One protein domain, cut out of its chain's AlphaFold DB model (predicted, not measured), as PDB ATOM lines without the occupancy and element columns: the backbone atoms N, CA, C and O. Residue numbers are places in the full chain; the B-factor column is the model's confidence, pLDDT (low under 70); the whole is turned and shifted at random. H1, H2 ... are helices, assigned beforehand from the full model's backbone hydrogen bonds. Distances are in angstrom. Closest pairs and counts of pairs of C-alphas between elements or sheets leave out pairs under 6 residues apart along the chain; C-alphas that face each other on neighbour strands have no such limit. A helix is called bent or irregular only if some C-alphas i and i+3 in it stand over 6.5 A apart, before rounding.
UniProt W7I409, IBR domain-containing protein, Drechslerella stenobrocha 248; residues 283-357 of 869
ATOM      1  N   ALA A 283     108.556 223.559 160.825       55.69
ATOM      2  CA  ALA A 283     108.832 223.611 162.263       55.69
ATOM      3  C   ALA A 283     107.698 223.059 163.155       55.69
ATOM      4  O   ALA A 283     107.918 222.829 164.345       55.69
ATOM      5  N   THR A 284     106.492 222.855 162.612       51.34
ATOM      6  CA  THR A 284     105.309 222.418 163.382       51.34
ATOM      7  C   THR A 284     105.016 220.916 163.312       51.34
ATOM      8  O   THR A 284     104.242 220.421 164.131       51.34
ATOM      9  N   ILE A 285     105.662 220.165 162.413       47.69
ATOM     10  CA  ILE A 285     105.612 218.692 162.398       47.69
ATOM     11  C   ILE A 285     106.509 218.157 163.518       47.69
ATOM     12  O   ILE A 285     107.723 218.366 163.492       47.69
ATOM     13  N   THR A 286     105.945 217.439 164.494       46.50
ATOM     14  CA  THR A 286     106.766 216.881 165.580       46.50
ATOM     15  C   THR A 286     107.577 215.671 165.110       46.50
ATOM     16  O   THR A 286     107.175 214.923 164.217       46.50
ATOM     17  N   GLU A 287     108.737 215.436 165.727       45.12
ATOM     18  CA  GLU A 287     109.657 214.359 165.325       45.12
ATOM     19  C   GLU A 287     109.027 212.954 165.426       45.12
ATOM     20  O   GLU A 287     109.367 212.065 164.650       45.12
ATOM     21  N   ALA A 288     108.037 212.776 166.310       49.12
ATOM     22  CA  ALA A 288     107.257 211.544 166.453       49.12
ATOM     23  C   ALA A 288     106.156 211.356 165.384       49.12
ATOM     24  O   ALA A 288     105.606 210.262 165.262       49.12
ATOM     25  N   GLU A 289     105.817 212.402 164.625       47.53
ATOM     26  CA  GLU A 289     104.826 212.372 163.536       47.53
ATOM     27  C   GLU A 289     105.474 212.233 162.152       47.53
ATOM     28  O   GLU A 289     104.785 211.960 161.166       47.53
ATOM     29  N   ARG A 290     106.804 212.364 162.067       46.31
ATOM     30  CA  ARG A 290     107.570 212.064 160.855       46.31
ATOM     31  C   ARG A 290     107.417 210.564 160.543       46.31
ATOM     32  O   ARG A 290     107.853 209.739 161.348       46.31
ATOM     33  N   PRO A 291     106.816 210.163 159.405       54.38
ATOM     34  CA  PRO A 291     106.733 208.751 159.059       54.38
ATOM     35  C   PRO A 291     108.151 208.206 158.874       54.38
ATOM     36  O   PRO A 291     108.960 208.799 158.156       54.38
ATOM     37  N   ALA A 292     108.453 207.083 159.529       52.53
ATOM     38  CA  ALA A 292     109.761 206.450 159.438       52.53
ATOM     39  C   ALA A 292     110.067 206.111 157.970       52.53
ATOM     40  O   ALA A 292     109.448 205.218 157.387       52.53
ATOM     41  N   CYS A 293     111.008 206.851 157.378       52.44
ATOM     42  CA  CYS A 293     111.443 206.706 155.992       52.44
ATOM     43  C   CYS A 293     112.279 205.425 155.861       52.44
ATOM     44  O   CYS A 293     113.506 205.464 155.866       52.44
ATOM     45  N   ASN A 294     111.605 204.275 155.835       54.84
ATOM     46  CA  ASN A 294     112.225 202.959 155.792       54.84
ATOM     47  C   ASN A 294     112.480 202.540 154.332       54.84
ATOM     48  O   ASN A 294     111.514 202.210 153.645       54.84
ATOM     49  N   PRO A 295     113.736 202.481 153.850       53.94
ATOM     50  CA  PRO A 295     114.022 202.067 152.474       53.94
ATOM     51  C   PRO A 295     113.627 200.608 152.172       53.94
ATOM     52  O   PRO A 295     113.494 200.229 151.014       53.94
ATOM     53  N   ASN A 296     113.400 199.785 153.204       52.69
ATOM     54  CA  ASN A 296     113.094 198.357 153.083       52.69
ATOM     55  C   ASN A 296     111.585 198.042 153.157       52.69
ATOM     56  O   ASN A 296     111.202 197.008 153.706       52.69
ATOM     57  N   ASN A 297     110.713 198.945 152.697       61.53
ATOM     58  CA  ASN A 297     109.270 198.697 152.642       61.53
ATOM     59  C   ASN A 297     108.662 199.242 151.341       61.53
ATOM     60  O   ASN A 297     108.622 200.449 151.107       61.53
ATOM     61  N   ASP A 298     108.137 198.321 150.534       53.62
ATOM     62  CA  ASP A 298     107.686 198.474 149.144       53.62
ATOM     63  C   ASP A 298     106.611 199.560 148.914       53.62
ATOM     64  O   ASP A 298     106.301 199.894 147.772       53.62
ATOM     65  N   GLY A 299     106.021 200.098 149.989       64.88
ATOM     66  CA  GLY A 299     104.987 201.136 149.955       64.88
ATOM     67  C   GLY A 299     105.232 202.354 150.855       64.88
ATOM     68  O   GLY A 299     104.296 203.130 151.056       64.88
ATOM     69  N   SER A 300     106.424 202.547 151.435       64.00
ATOM     70  CA  SER A 300     106.727 203.783 152.184       64.00
ATOM     71  C   SER A 300     107.266 204.894 151.285       64.00
ATOM     72  O   SER A 300     108.229 204.709 150.549       64.00
ATOM     73  N   ALA A 301     106.670 206.081 151.403       77.12
ATOM     74  CA  ALA A 301     107.156 207.285 150.741       77.12
ATOM     75  C   ALA A 301     108.500 207.744 151.331       77.12
ATOM     76  O   ALA A 301     108.662 207.829 152.550       77.12
ATOM     77  N   TYR A 302     109.435 208.103 150.454       82.25
ATOM     78  CA  TYR A 302     110.696 208.746 150.812       82.25
ATOM     79  C   TYR A 302     110.476 210.255 150.937       82.25
ATOM     80  O   TYR A 302     109.856 210.865 150.064       82.25
ATOM     81  N   CYS A 303     111.000 210.888 151.989       88.00
ATOM     82  CA  CYS A 303     111.109 212.349 151.998       88.00
ATOM     83  C   CYS A 303     112.275 212.805 151.100       88.00
ATOM     84  O   CYS A 303     113.221 212.043 150.884       88.00
ATOM     85  N   LYS A 304     112.235 214.058 150.614       88.00
ATOM     86  CA  LYS A 304     113.271 214.624 149.729       88.00
ATOM     87  C   LYS A 304     114.689 214.405 150.271       88.00
ATOM     88  O   LYS A 304     115.549 213.999 149.504       88.00
ATOM     89  N   GLN A 305     114.915 214.630 151.570       90.00
ATOM     90  CA  GLN A 305     116.249 214.491 152.156       90.00
ATOM     91  C   GLN A 305     116.737 213.039 152.115       90.00
ATOM     92  O   GLN A 305     117.727 212.779 151.458       90.00
ATOM     93  N   CYS A 306     115.991 212.080 152.675       88.94
ATOM     94  CA  CYS A 306     116.401 210.666 152.678       88.94
ATOM     95  C   CYS A 306     116.584 210.071 151.271       88.94
ATOM     96  O   CYS A 306     117.331 209.110 151.105       88.94
ATOM     97  N   LEU A 307     115.894 210.615 150.263       89.19
ATOM     98  CA  LEU A 307     116.100 210.231 148.870       89.19
ATOM     99  C   LEU A 307     117.423 210.796 148.322       89.19
ATOM    100  O   LEU A 307     118.168 210.056 147.687       89.19
ATOM    101  N   LEU A 308     117.739 212.066 148.603       90.31
ATOM    102  CA  LEU A 308     119.030 212.678 148.260       90.31
ATOM    103  C   LEU A 308     120.194 212.019 149.014       90.31
ATOM    104  O   LEU A 308     121.170 211.658 148.373       90.31
ATOM    105  N   ASP A 309     120.056 211.749 150.315       91.44
ATOM    106  CA  ASP A 309     121.071 211.063 151.130       91.44
ATOM    107  C   ASP A 309     121.443 209.689 150.526       91.44
ATOM    108  O   ASP A 309     122.607 209.287 150.519       91.44
ATOM    109  N   TRP A 310     120.463 208.961 149.970       91.12
ATOM    110  CA  TRP A 310     120.694 207.681 149.290       91.12
ATOM    111  C   TRP A 310     121.392 207.859 147.932       91.12
ATOM    112  O   TRP A 310     122.269 207.065 147.577       91.12
ATOM    113  N   TYR A 311     121.075 208.919 147.186       94.44
ATOM    114  CA  TYR A 311     121.814 209.265 145.970       94.44
ATOM    115  C   TYR A 311     123.245 209.738 146.263       94.44
ATOM    116  O   TYR A 311     124.160 209.327 145.554       94.44
ATOM    117  N   ASP A 312     123.476 210.488 147.340       93.69
ATOM    118  CA  ASP A 312     124.811 210.897 147.791       93.69
ATOM    119  C   ASP A 312     125.650 209.685 148.243       93.69
ATOM    120  O   ASP A 312     126.822 209.571 147.867       93.69
ATOM    121  N   ASN A 313     125.053 208.717 148.950       90.88
ATOM    122  CA  ASN A 313     125.703 207.432 149.259       90.88
ATOM    123  C   ASN A 313     126.031 206.634 147.984       90.88
ATOM    124  O   ASN A 313     127.153 206.140 147.843       90.88
ATOM    125  N   SER A 314     125.105 206.586 147.019       90.56
ATOM    126  CA  SER A 314     125.315 205.950 145.708       90.56
ATOM    127  C   SER A 314     126.422 206.634 144.891       90.56
ATOM    128  O   SER A 314     127.178 205.957 144.198       90.56
ATOM    129  N   MET A 315     126.564 207.962 144.983       89.75
ATOM    130  CA  MET A 315     127.658 208.717 144.351       89.75
ATOM    131  C   MET A 315     129.001 208.542 145.059       89.75
ATOM    132  O   MET A 315     130.040 208.540 144.399       89.75
ATOM    133  N   THR A 316     128.995 208.400 146.384       90.25
ATOM    134  CA  THR A 316     130.216 208.214 147.184       90.25
ATOM    135  C   THR A 316     130.748 206.781 147.052       90.25
ATOM    136  O   THR A 316     131.959 206.566 146.995       90.25
ATOM    137  N   TRP A 317     129.854 205.793 146.938       87.38
ATOM    138  CA  TRP A 317     130.194 204.369 146.857       87.38
ATOM    139  C   TRP A 317     129.533 203.674 145.652       87.38
ATOM    140  O   TRP A 317     128.847 202.662 145.834       87.38
ATOM    141  N   PRO A 318     129.782 204.128 144.405       85.50
ATOM    142  CA  PRO A 318     129.069 203.649 143.218       85.50
ATOM    143  C   PRO A 318     129.302 202.166 142.927       85.50
ATOM    144  O   PRO A 318     128.525 201.556 142.211       85.50
ATOM    145  N   HIS A 319     130.338 201.553 143.505       83.75
ATOM    146  CA  HIS A 319     130.618 200.120 143.407       83.75
ATOM    147  C   HIS A 319     129.960 199.262 144.510       83.75
ATOM    148  O   HIS A 319     130.027 198.036 144.424       83.75
ATOM    149  N   ARG A 320     129.356 199.872 145.541       86.50
ATOM    150  CA  ARG A 320     128.637 199.177 146.627       86.50
ATOM    151  C   ARG A 320     127.129 199.296 146.490       86.50
ATOM    152  O   ARG A 320     126.437 198.292 146.631       86.50
ATOM    153  N   GLU A 321     126.639 200.507 146.247       87.50
ATOM    154  CA  GLU A 321     125.208 200.805 146.276       87.50
ATOM    155  C   GLU A 321     124.684 201.023 144.848       87.50
ATOM    156  O   GLU A 321     125.123 201.954 144.166       87.50
ATOM    157  N   PRO A 322     123.780 200.154 144.352       88.69
ATOM    158  CA  PRO A 322     123.056 200.415 143.120       88.69
ATOM    159  C   PRO A 322     122.048 201.537 143.343       88.69
ATOM    160  O   PRO A 322     121.391 201.594 144.384       88.69
ATOM    161  N   LEU A 323     121.890 202.394 142.332       91.19
ATOM    162  CA  LEU A 323     120.896 203.462 142.372       91.19
ATOM    163  C   LEU A 323     119.497 202.891 142.642       91.19
ATOM    164  O   LEU A 323     119.148 201.837 142.090       91.19
ATOM    165  N   PRO A 324     118.676 203.587 143.445       87.12
ATOM    166  CA  PRO A 324     117.347 203.123 143.796       87.12
ATOM    167  C   PRO A 324     116.465 202.874 142.566       87.12
ATOM    168  O   PRO A 324     116.338 203.714 141.669       87.12
ATOM    169  N   LYS A 325     115.797 201.716 142.560       84.88
ATOM    170  CA  LYS A 325     114.801 201.336 141.552       84.88
ATOM    171  C   LYS A 325     113.425 201.216 142.203       84.88
ATOM    172  O   LYS A 325     113.267 200.549 143.223       84.88
ATOM    173  N   HIS A 326     112.436 201.874 141.612       78.38
ATOM    174  CA  HIS A 326     111.034 201.738 141.981       78.38
ATOM    175  C   HIS A 326     110.478 200.494 141.282       78.38
ATOM    176  O   HIS A 326     110.300 200.489 140.061       78.38
ATOM    177  N   ASN A 327     110.222 199.427 142.048       76.69
ATOM    178  CA  ASN A 327     110.061 198.067 141.514       76.69
ATOM    179  C   ASN A 327     111.337 197.602 140.755       76.69
ATOM    180  O   ASN A 327     112.327 198.324 140.649       76.69
ATOM    181  N   ARG A 328     111.357 196.370 140.235       72.31
ATOM    182  CA  ARG A 328     112.554 195.740 139.641       72.31
ATOM    183  C   ARG A 328     113.124 196.446 138.399       72.31
ATOM    184  O   ARG A 328     114.266 196.172 138.042       72.31
ATOM    185  N   TYR A 329     112.354 197.325 137.749       72.25
ATOM    186  CA  TYR A 329     112.650 197.809 136.393       72.25
ATOM    187  C   TYR A 329     112.702 199.337 136.231       72.25
ATOM    188  O   TYR A 329     113.373 199.809 135.319       72.25
ATOM    189  N   THR A 330     112.046 200.134 137.083       83.25
ATOM    190  CA  THR A 330     111.967 201.593 136.876       83.25
ATOM    191  C   THR A 330     113.031 202.326 137.689       83.25
ATOM    192  O   THR A 330     113.010 202.308 138.916       83.25
ATOM    193  N   SER A 331     113.953 203.013 137.015       85.88
ATOM    194  CA  SER A 331     114.921 203.904 137.669       85.88
ATOM    195  C   SER A 331     114.211 205.057 138.397       85.88
ATOM    196  O   SER A 331     113.351 205.717 137.808       85.88
ATOM    197  N   MET A 332     114.568 205.328 139.660       90.31
ATOM    198  CA  MET A 332     113.983 206.440 140.431       90.31
ATOM    199  C   MET A 332     114.497 207.828 139.992       90.31
ATOM    200  O   MET A 332     114.041 208.834 140.535       90.31
ATOM    201  N   LEU A 333     115.405 207.922 139.010       93.06
ATOM    202  CA  LEU A 333     116.009 209.192 138.576       93.06
ATOM    203  C   LEU A 333     114.979 210.249 138.137       93.06
ATOM    204  O   LEU A 333     115.087 211.405 138.543       93.06
ATOM    205  N   LYS A 334     113.912 209.846 137.434       90.75
ATOM    206  CA  LYS A 334     112.814 210.746 137.016       90.75
ATOM    207  C   LYS A 334     112.038 211.384 138.182       90.75
ATOM    208  O   LYS A 334     111.263 212.309 137.969       90.75
ATOM    209  N   ILE A 335     112.210 210.885 139.410       90.81
ATOM    210  CA  ILE A 335     111.586 211.435 140.625       90.81
ATOM    211  C   ILE A 335     112.467 212.535 141.243       90.81
ATOM    212  O   ILE A 335     111.941 213.450 141.873       90.81
ATOM    213  N   VAL A 336     113.794 212.476 141.059       93.31
ATOM    214  CA  VAL A 336     114.742 213.475 141.593       93.31
ATOM    215  C   VAL A 336     115.175 214.542 140.600       93.31
ATOM    216  O   VAL A 336     115.620 215.597 141.041       93.31
ATOM    217  N   GLU A 337     114.989 214.319 139.299       94.75
ATOM    218  CA  GLU A 337     115.260 215.286 138.225       94.75
ATOM    219  C   GLU A 337     114.783 216.733 138.529       94.75
ATOM    220  O   GLU A 337     115.579 217.652 138.336       94.75
ATOM    221  N   PRO A 338     113.588 216.996 139.114       94.81
ATOM    222  CA  PRO A 338     113.150 218.362 139.451       94.81
ATOM    223  C   PRO A 338     113.806 218.974 140.704       94.81
ATOM    224  O   PRO A 338     113.526 220.124 141.048       94.81
ATOM    225  N   PHE A 339     114.605 218.205 141.448       93.81
ATOM    226  CA  PHE A 339     115.117 218.565 142.777       93.81
ATOM    227  C   PHE A 339     116.642 218.686 142.856       93.81
ATOM    228  O   PHE A 339     117.143 219.112 143.902       93.81
ATOM    229  N   ILE A 340     117.358 218.315 141.792       95.88
ATOM    230  CA  ILE A 340     118.825 218.261 141.713       95.88
ATOM    231  C   ILE A 340     119.340 219.125 140.555       95.88
ATOM    232  O   ILE A 340     118.595 219.479 139.645       95.88
ATOM    233  N   SER A 341     120.622 219.492 140.580       96.94
ATOM    234  CA  SER A 341     121.226 220.243 139.472       96.94
ATOM    235  C   SER A 341     121.513 219.333 138.273       96.94
ATOM    236  O   SER A 341     121.741 218.136 138.436       96.94
ATOM    237  N   VAL A 342     121.595 219.902 137.067       96.06
ATOM    238  CA  VAL A 342     121.922 219.151 135.836       96.06
ATOM    239  C   VAL A 342     123.254 218.393 135.968       96.06
ATOM    240  O   VAL A 342     123.352 217.244 135.554       96.06
ATOM    241  N   GLY A 343     124.262 218.981 136.624       95.31
ATOM    242  CA  GLY A 343     125.543 218.310 136.885       95.31
ATOM    243  C   GLY A 343     125.464 217.164 137.906       95.31
ATOM    244  O   GLY A 343     126.241 216.217 137.821       95.31
ATOM    245  N   TYR A 344     124.517 217.215 138.848       95.88
ATOM    246  CA  TYR A 344     124.224 216.107 139.766       95.88
ATOM    247  C   TYR A 344     123.463 214.998 139.020       95.88
ATOM    248  O   TYR A 344     123.847 213.833 139.088       95.88
ATOM    249  N   MET A 345     122.451 215.364 138.223       95.50
ATOM    250  CA  MET A 345     121.700 214.453 137.348       95.50
ATOM    251  C   MET A 345     122.634 213.681 136.400       95.50
ATOM    252  O   MET A 345     122.531 212.463 136.289       95.50
ATOM    253  N   GLN A 346     123.602 214.369 135.789       95.19
ATOM    254  CA  GLN A 346     124.608 213.770 134.910       95.19
ATOM    255  C   GLN A 346     125.453 212.697 135.623       95.19
ATOM    256  O   GLN A 346     125.591 211.590 135.106       95.19
ATOM    257  N   ARG A 347     125.930 212.959 136.850       93.19
ATOM    258  CA  ARG A 347     126.651 211.951 137.658       93.19
ATOM    259  C   ARG A 347     125.780 210.741 137.992       93.19
ATOM    260  O   ARG A 347     126.262 209.612 137.964       93.19
ATOM    261  N   LEU A 348     124.495 210.948 138.283       94.50
ATOM    262  CA  LEU A 348     123.576 209.831 138.507       94.50
ATOM    263  C   LEU A 348     123.353 208.998 137.235       94.50
ATOM    264  O   LEU A 348     123.260 207.777 137.328       94.50
ATOM    265  N   LEU A 349     123.314 209.617 136.051       93.44
ATOM    266  CA  LEU A 349     123.228 208.897 134.776       93.44
ATOM    267  C   LEU A 349     124.510 208.101 134.478       93.44
ATOM    268  O   LEU A 349     124.426 206.954 134.044       93.44
ATOM    269  N   GLU A 350     125.687 208.649 134.790       91.12
ATOM    270  CA  GLU A 350     126.973 207.936 134.706       91.12
ATOM    271  C   GLU A 350     127.012 206.711 135.634       91.12
ATOM    272  O   GLU A 350     127.465 205.634 135.235       91.12
ATOM    273  N   ILE A 351     126.468 206.835 136.848       92.62
ATOM    274  CA  ILE A 351     126.350 205.720 137.798       92.62
ATOM    275  C   ILE A 351     125.275 204.717 137.347       92.62
ATOM    276  O   ILE A 351     125.462 203.511 137.524       92.62
ATOM    277  N   GLN A 352     124.180 205.158 136.716       93.56
ATOM    278  CA  GLN A 352     123.193 204.241 136.138       93.56
ATOM    279  C   GLN A 352     123.817 203.430 134.997       93.56
ATOM    280  O   GLN A 352     123.725 202.204 135.018       93.56
ATOM    281  N   ALA A 353     124.546 204.078 134.085       91.38
ATOM    282  CA  ALA A 353     125.293 203.405 133.024       91.38
ATOM    283  C   ALA A 353     126.348 202.429 133.584       91.38
ATOM    284  O   ALA A 353     126.481 201.313 133.083       91.38
ATOM    285  N   TYR A 354     127.046 202.794 134.668       93.69
ATOM    286  CA  TYR A 354     127.932 201.882 135.401       93.69
ATOM    287  C   TYR A 354     127.199 200.659 135.979       93.69
ATOM    288  O   TYR A 354     127.786 199.579 136.062       93.69
ATOM    289  N   TRP A 355     125.942 200.789 136.416       92.38
ATOM    290  CA  TRP A 355     125.161 199.667 136.954       92.38
ATOM    291  C   TRP A 355     124.468 198.813 135.893       92.38
ATOM    292  O   TRP A 355     124.238 197.631 136.151       92.38
ATOM    293  N   GLU A 356     124.170 199.379 134.728       91.75
ATOM    294  CA  GLU A 356     123.510 198.689 133.614       91.75
ATOM    295  C   GLU A 356     124.501 197.963 132.693       91.75
ATOM    296  O   GLU A 356     124.153 196.909 132.151       91.75
ATOM    297  N   ASP A 357     125.750 198.437 132.596       93.25
ATOM    298  CA  ASP A 357     126.822 197.727 131.896       93.25
ATOM    299  C   ASP A 357     127.046 196.314 132.474       93.25
ATOM    300  O   ASP A 357     127.430 196.130 133.633       93.25
TER     301      ASP A 357
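AT A GLANCE: This is residues 283 to 357 of the 869 residues of the protein "IBR domain-containing protein" of Drechslerella stenobrocha 248 (UniProt W7I409). The longest helix, H3, folds back from the short helix H2, and H1 crosses over this pair at steep tilts, making a small three-helix body. Residues 283 to 289 stick out from it as a free tail, and a long looped stretch leads from H1 to H2. The printed part has 75 residues with three named helices, in the order H1, H2, H3, and no named strand; the class is all helix, though just 35 residues are in named elements. It is only just compact, close to loose, with a radius of gyration of the C-alphas of 13.5 A, and elongated, spanning 43 by 26 by 21 A.

HOW THE PARTS SIT: H3, residues 342 to 356, touches H1, residues 304 to 316, through residues 347 to 351 of H3 and 311 to 315 of H1 alone. Their closest C-alphas, of Leu 348 and Met 315, are 7.2 A apart; they run the same way at a steep tilt of 61 degrees. H2, residues 333 to 339, only just touches H3, with 3 pairs of C-alphas within 8 A, and on H3 with residues 345 to 348 alone. The closest C-alphas, of Glu 337 and Met 345, are 6.6 A apart; the two helices form a hairpin, opposite ways at a shallow tilt of 14 degrees. H1 and H2 are close but not clearly touching, the C-alphas of Leu 308 and Val 336 being the closest at 8.0 A. In H1 and H3 every O i to N i+4 pair is within hydrogen-bond range; in H2 1 of 3 is, beside 2 of 4 O i to N i+3 pairs.

IN THESE COORDINATES: H3 is 20.6 A long and ends at C-alpha 356 (123.510, 198.689, 133.614). H1 is 18.3 A long and begins at C-alpha 304 (113.271, 214.624, 149.729). H2, 10.3 A long, is irregular: C-alphas 335 and 338 are 7.2 A apart.

THE WHOLE: The C-alphas farthest apart, of Thr 284 and Asp 357, are 45.4 A apart. The link from H1 to H2 is long, and within it residues 325 to 326 pair antiparallel with 330 to 331; that from H2 to H3 is tight. The printed part has no cut. Residues 283 to 300 have pLDDT under 70; the mean of the printed part is 80.9.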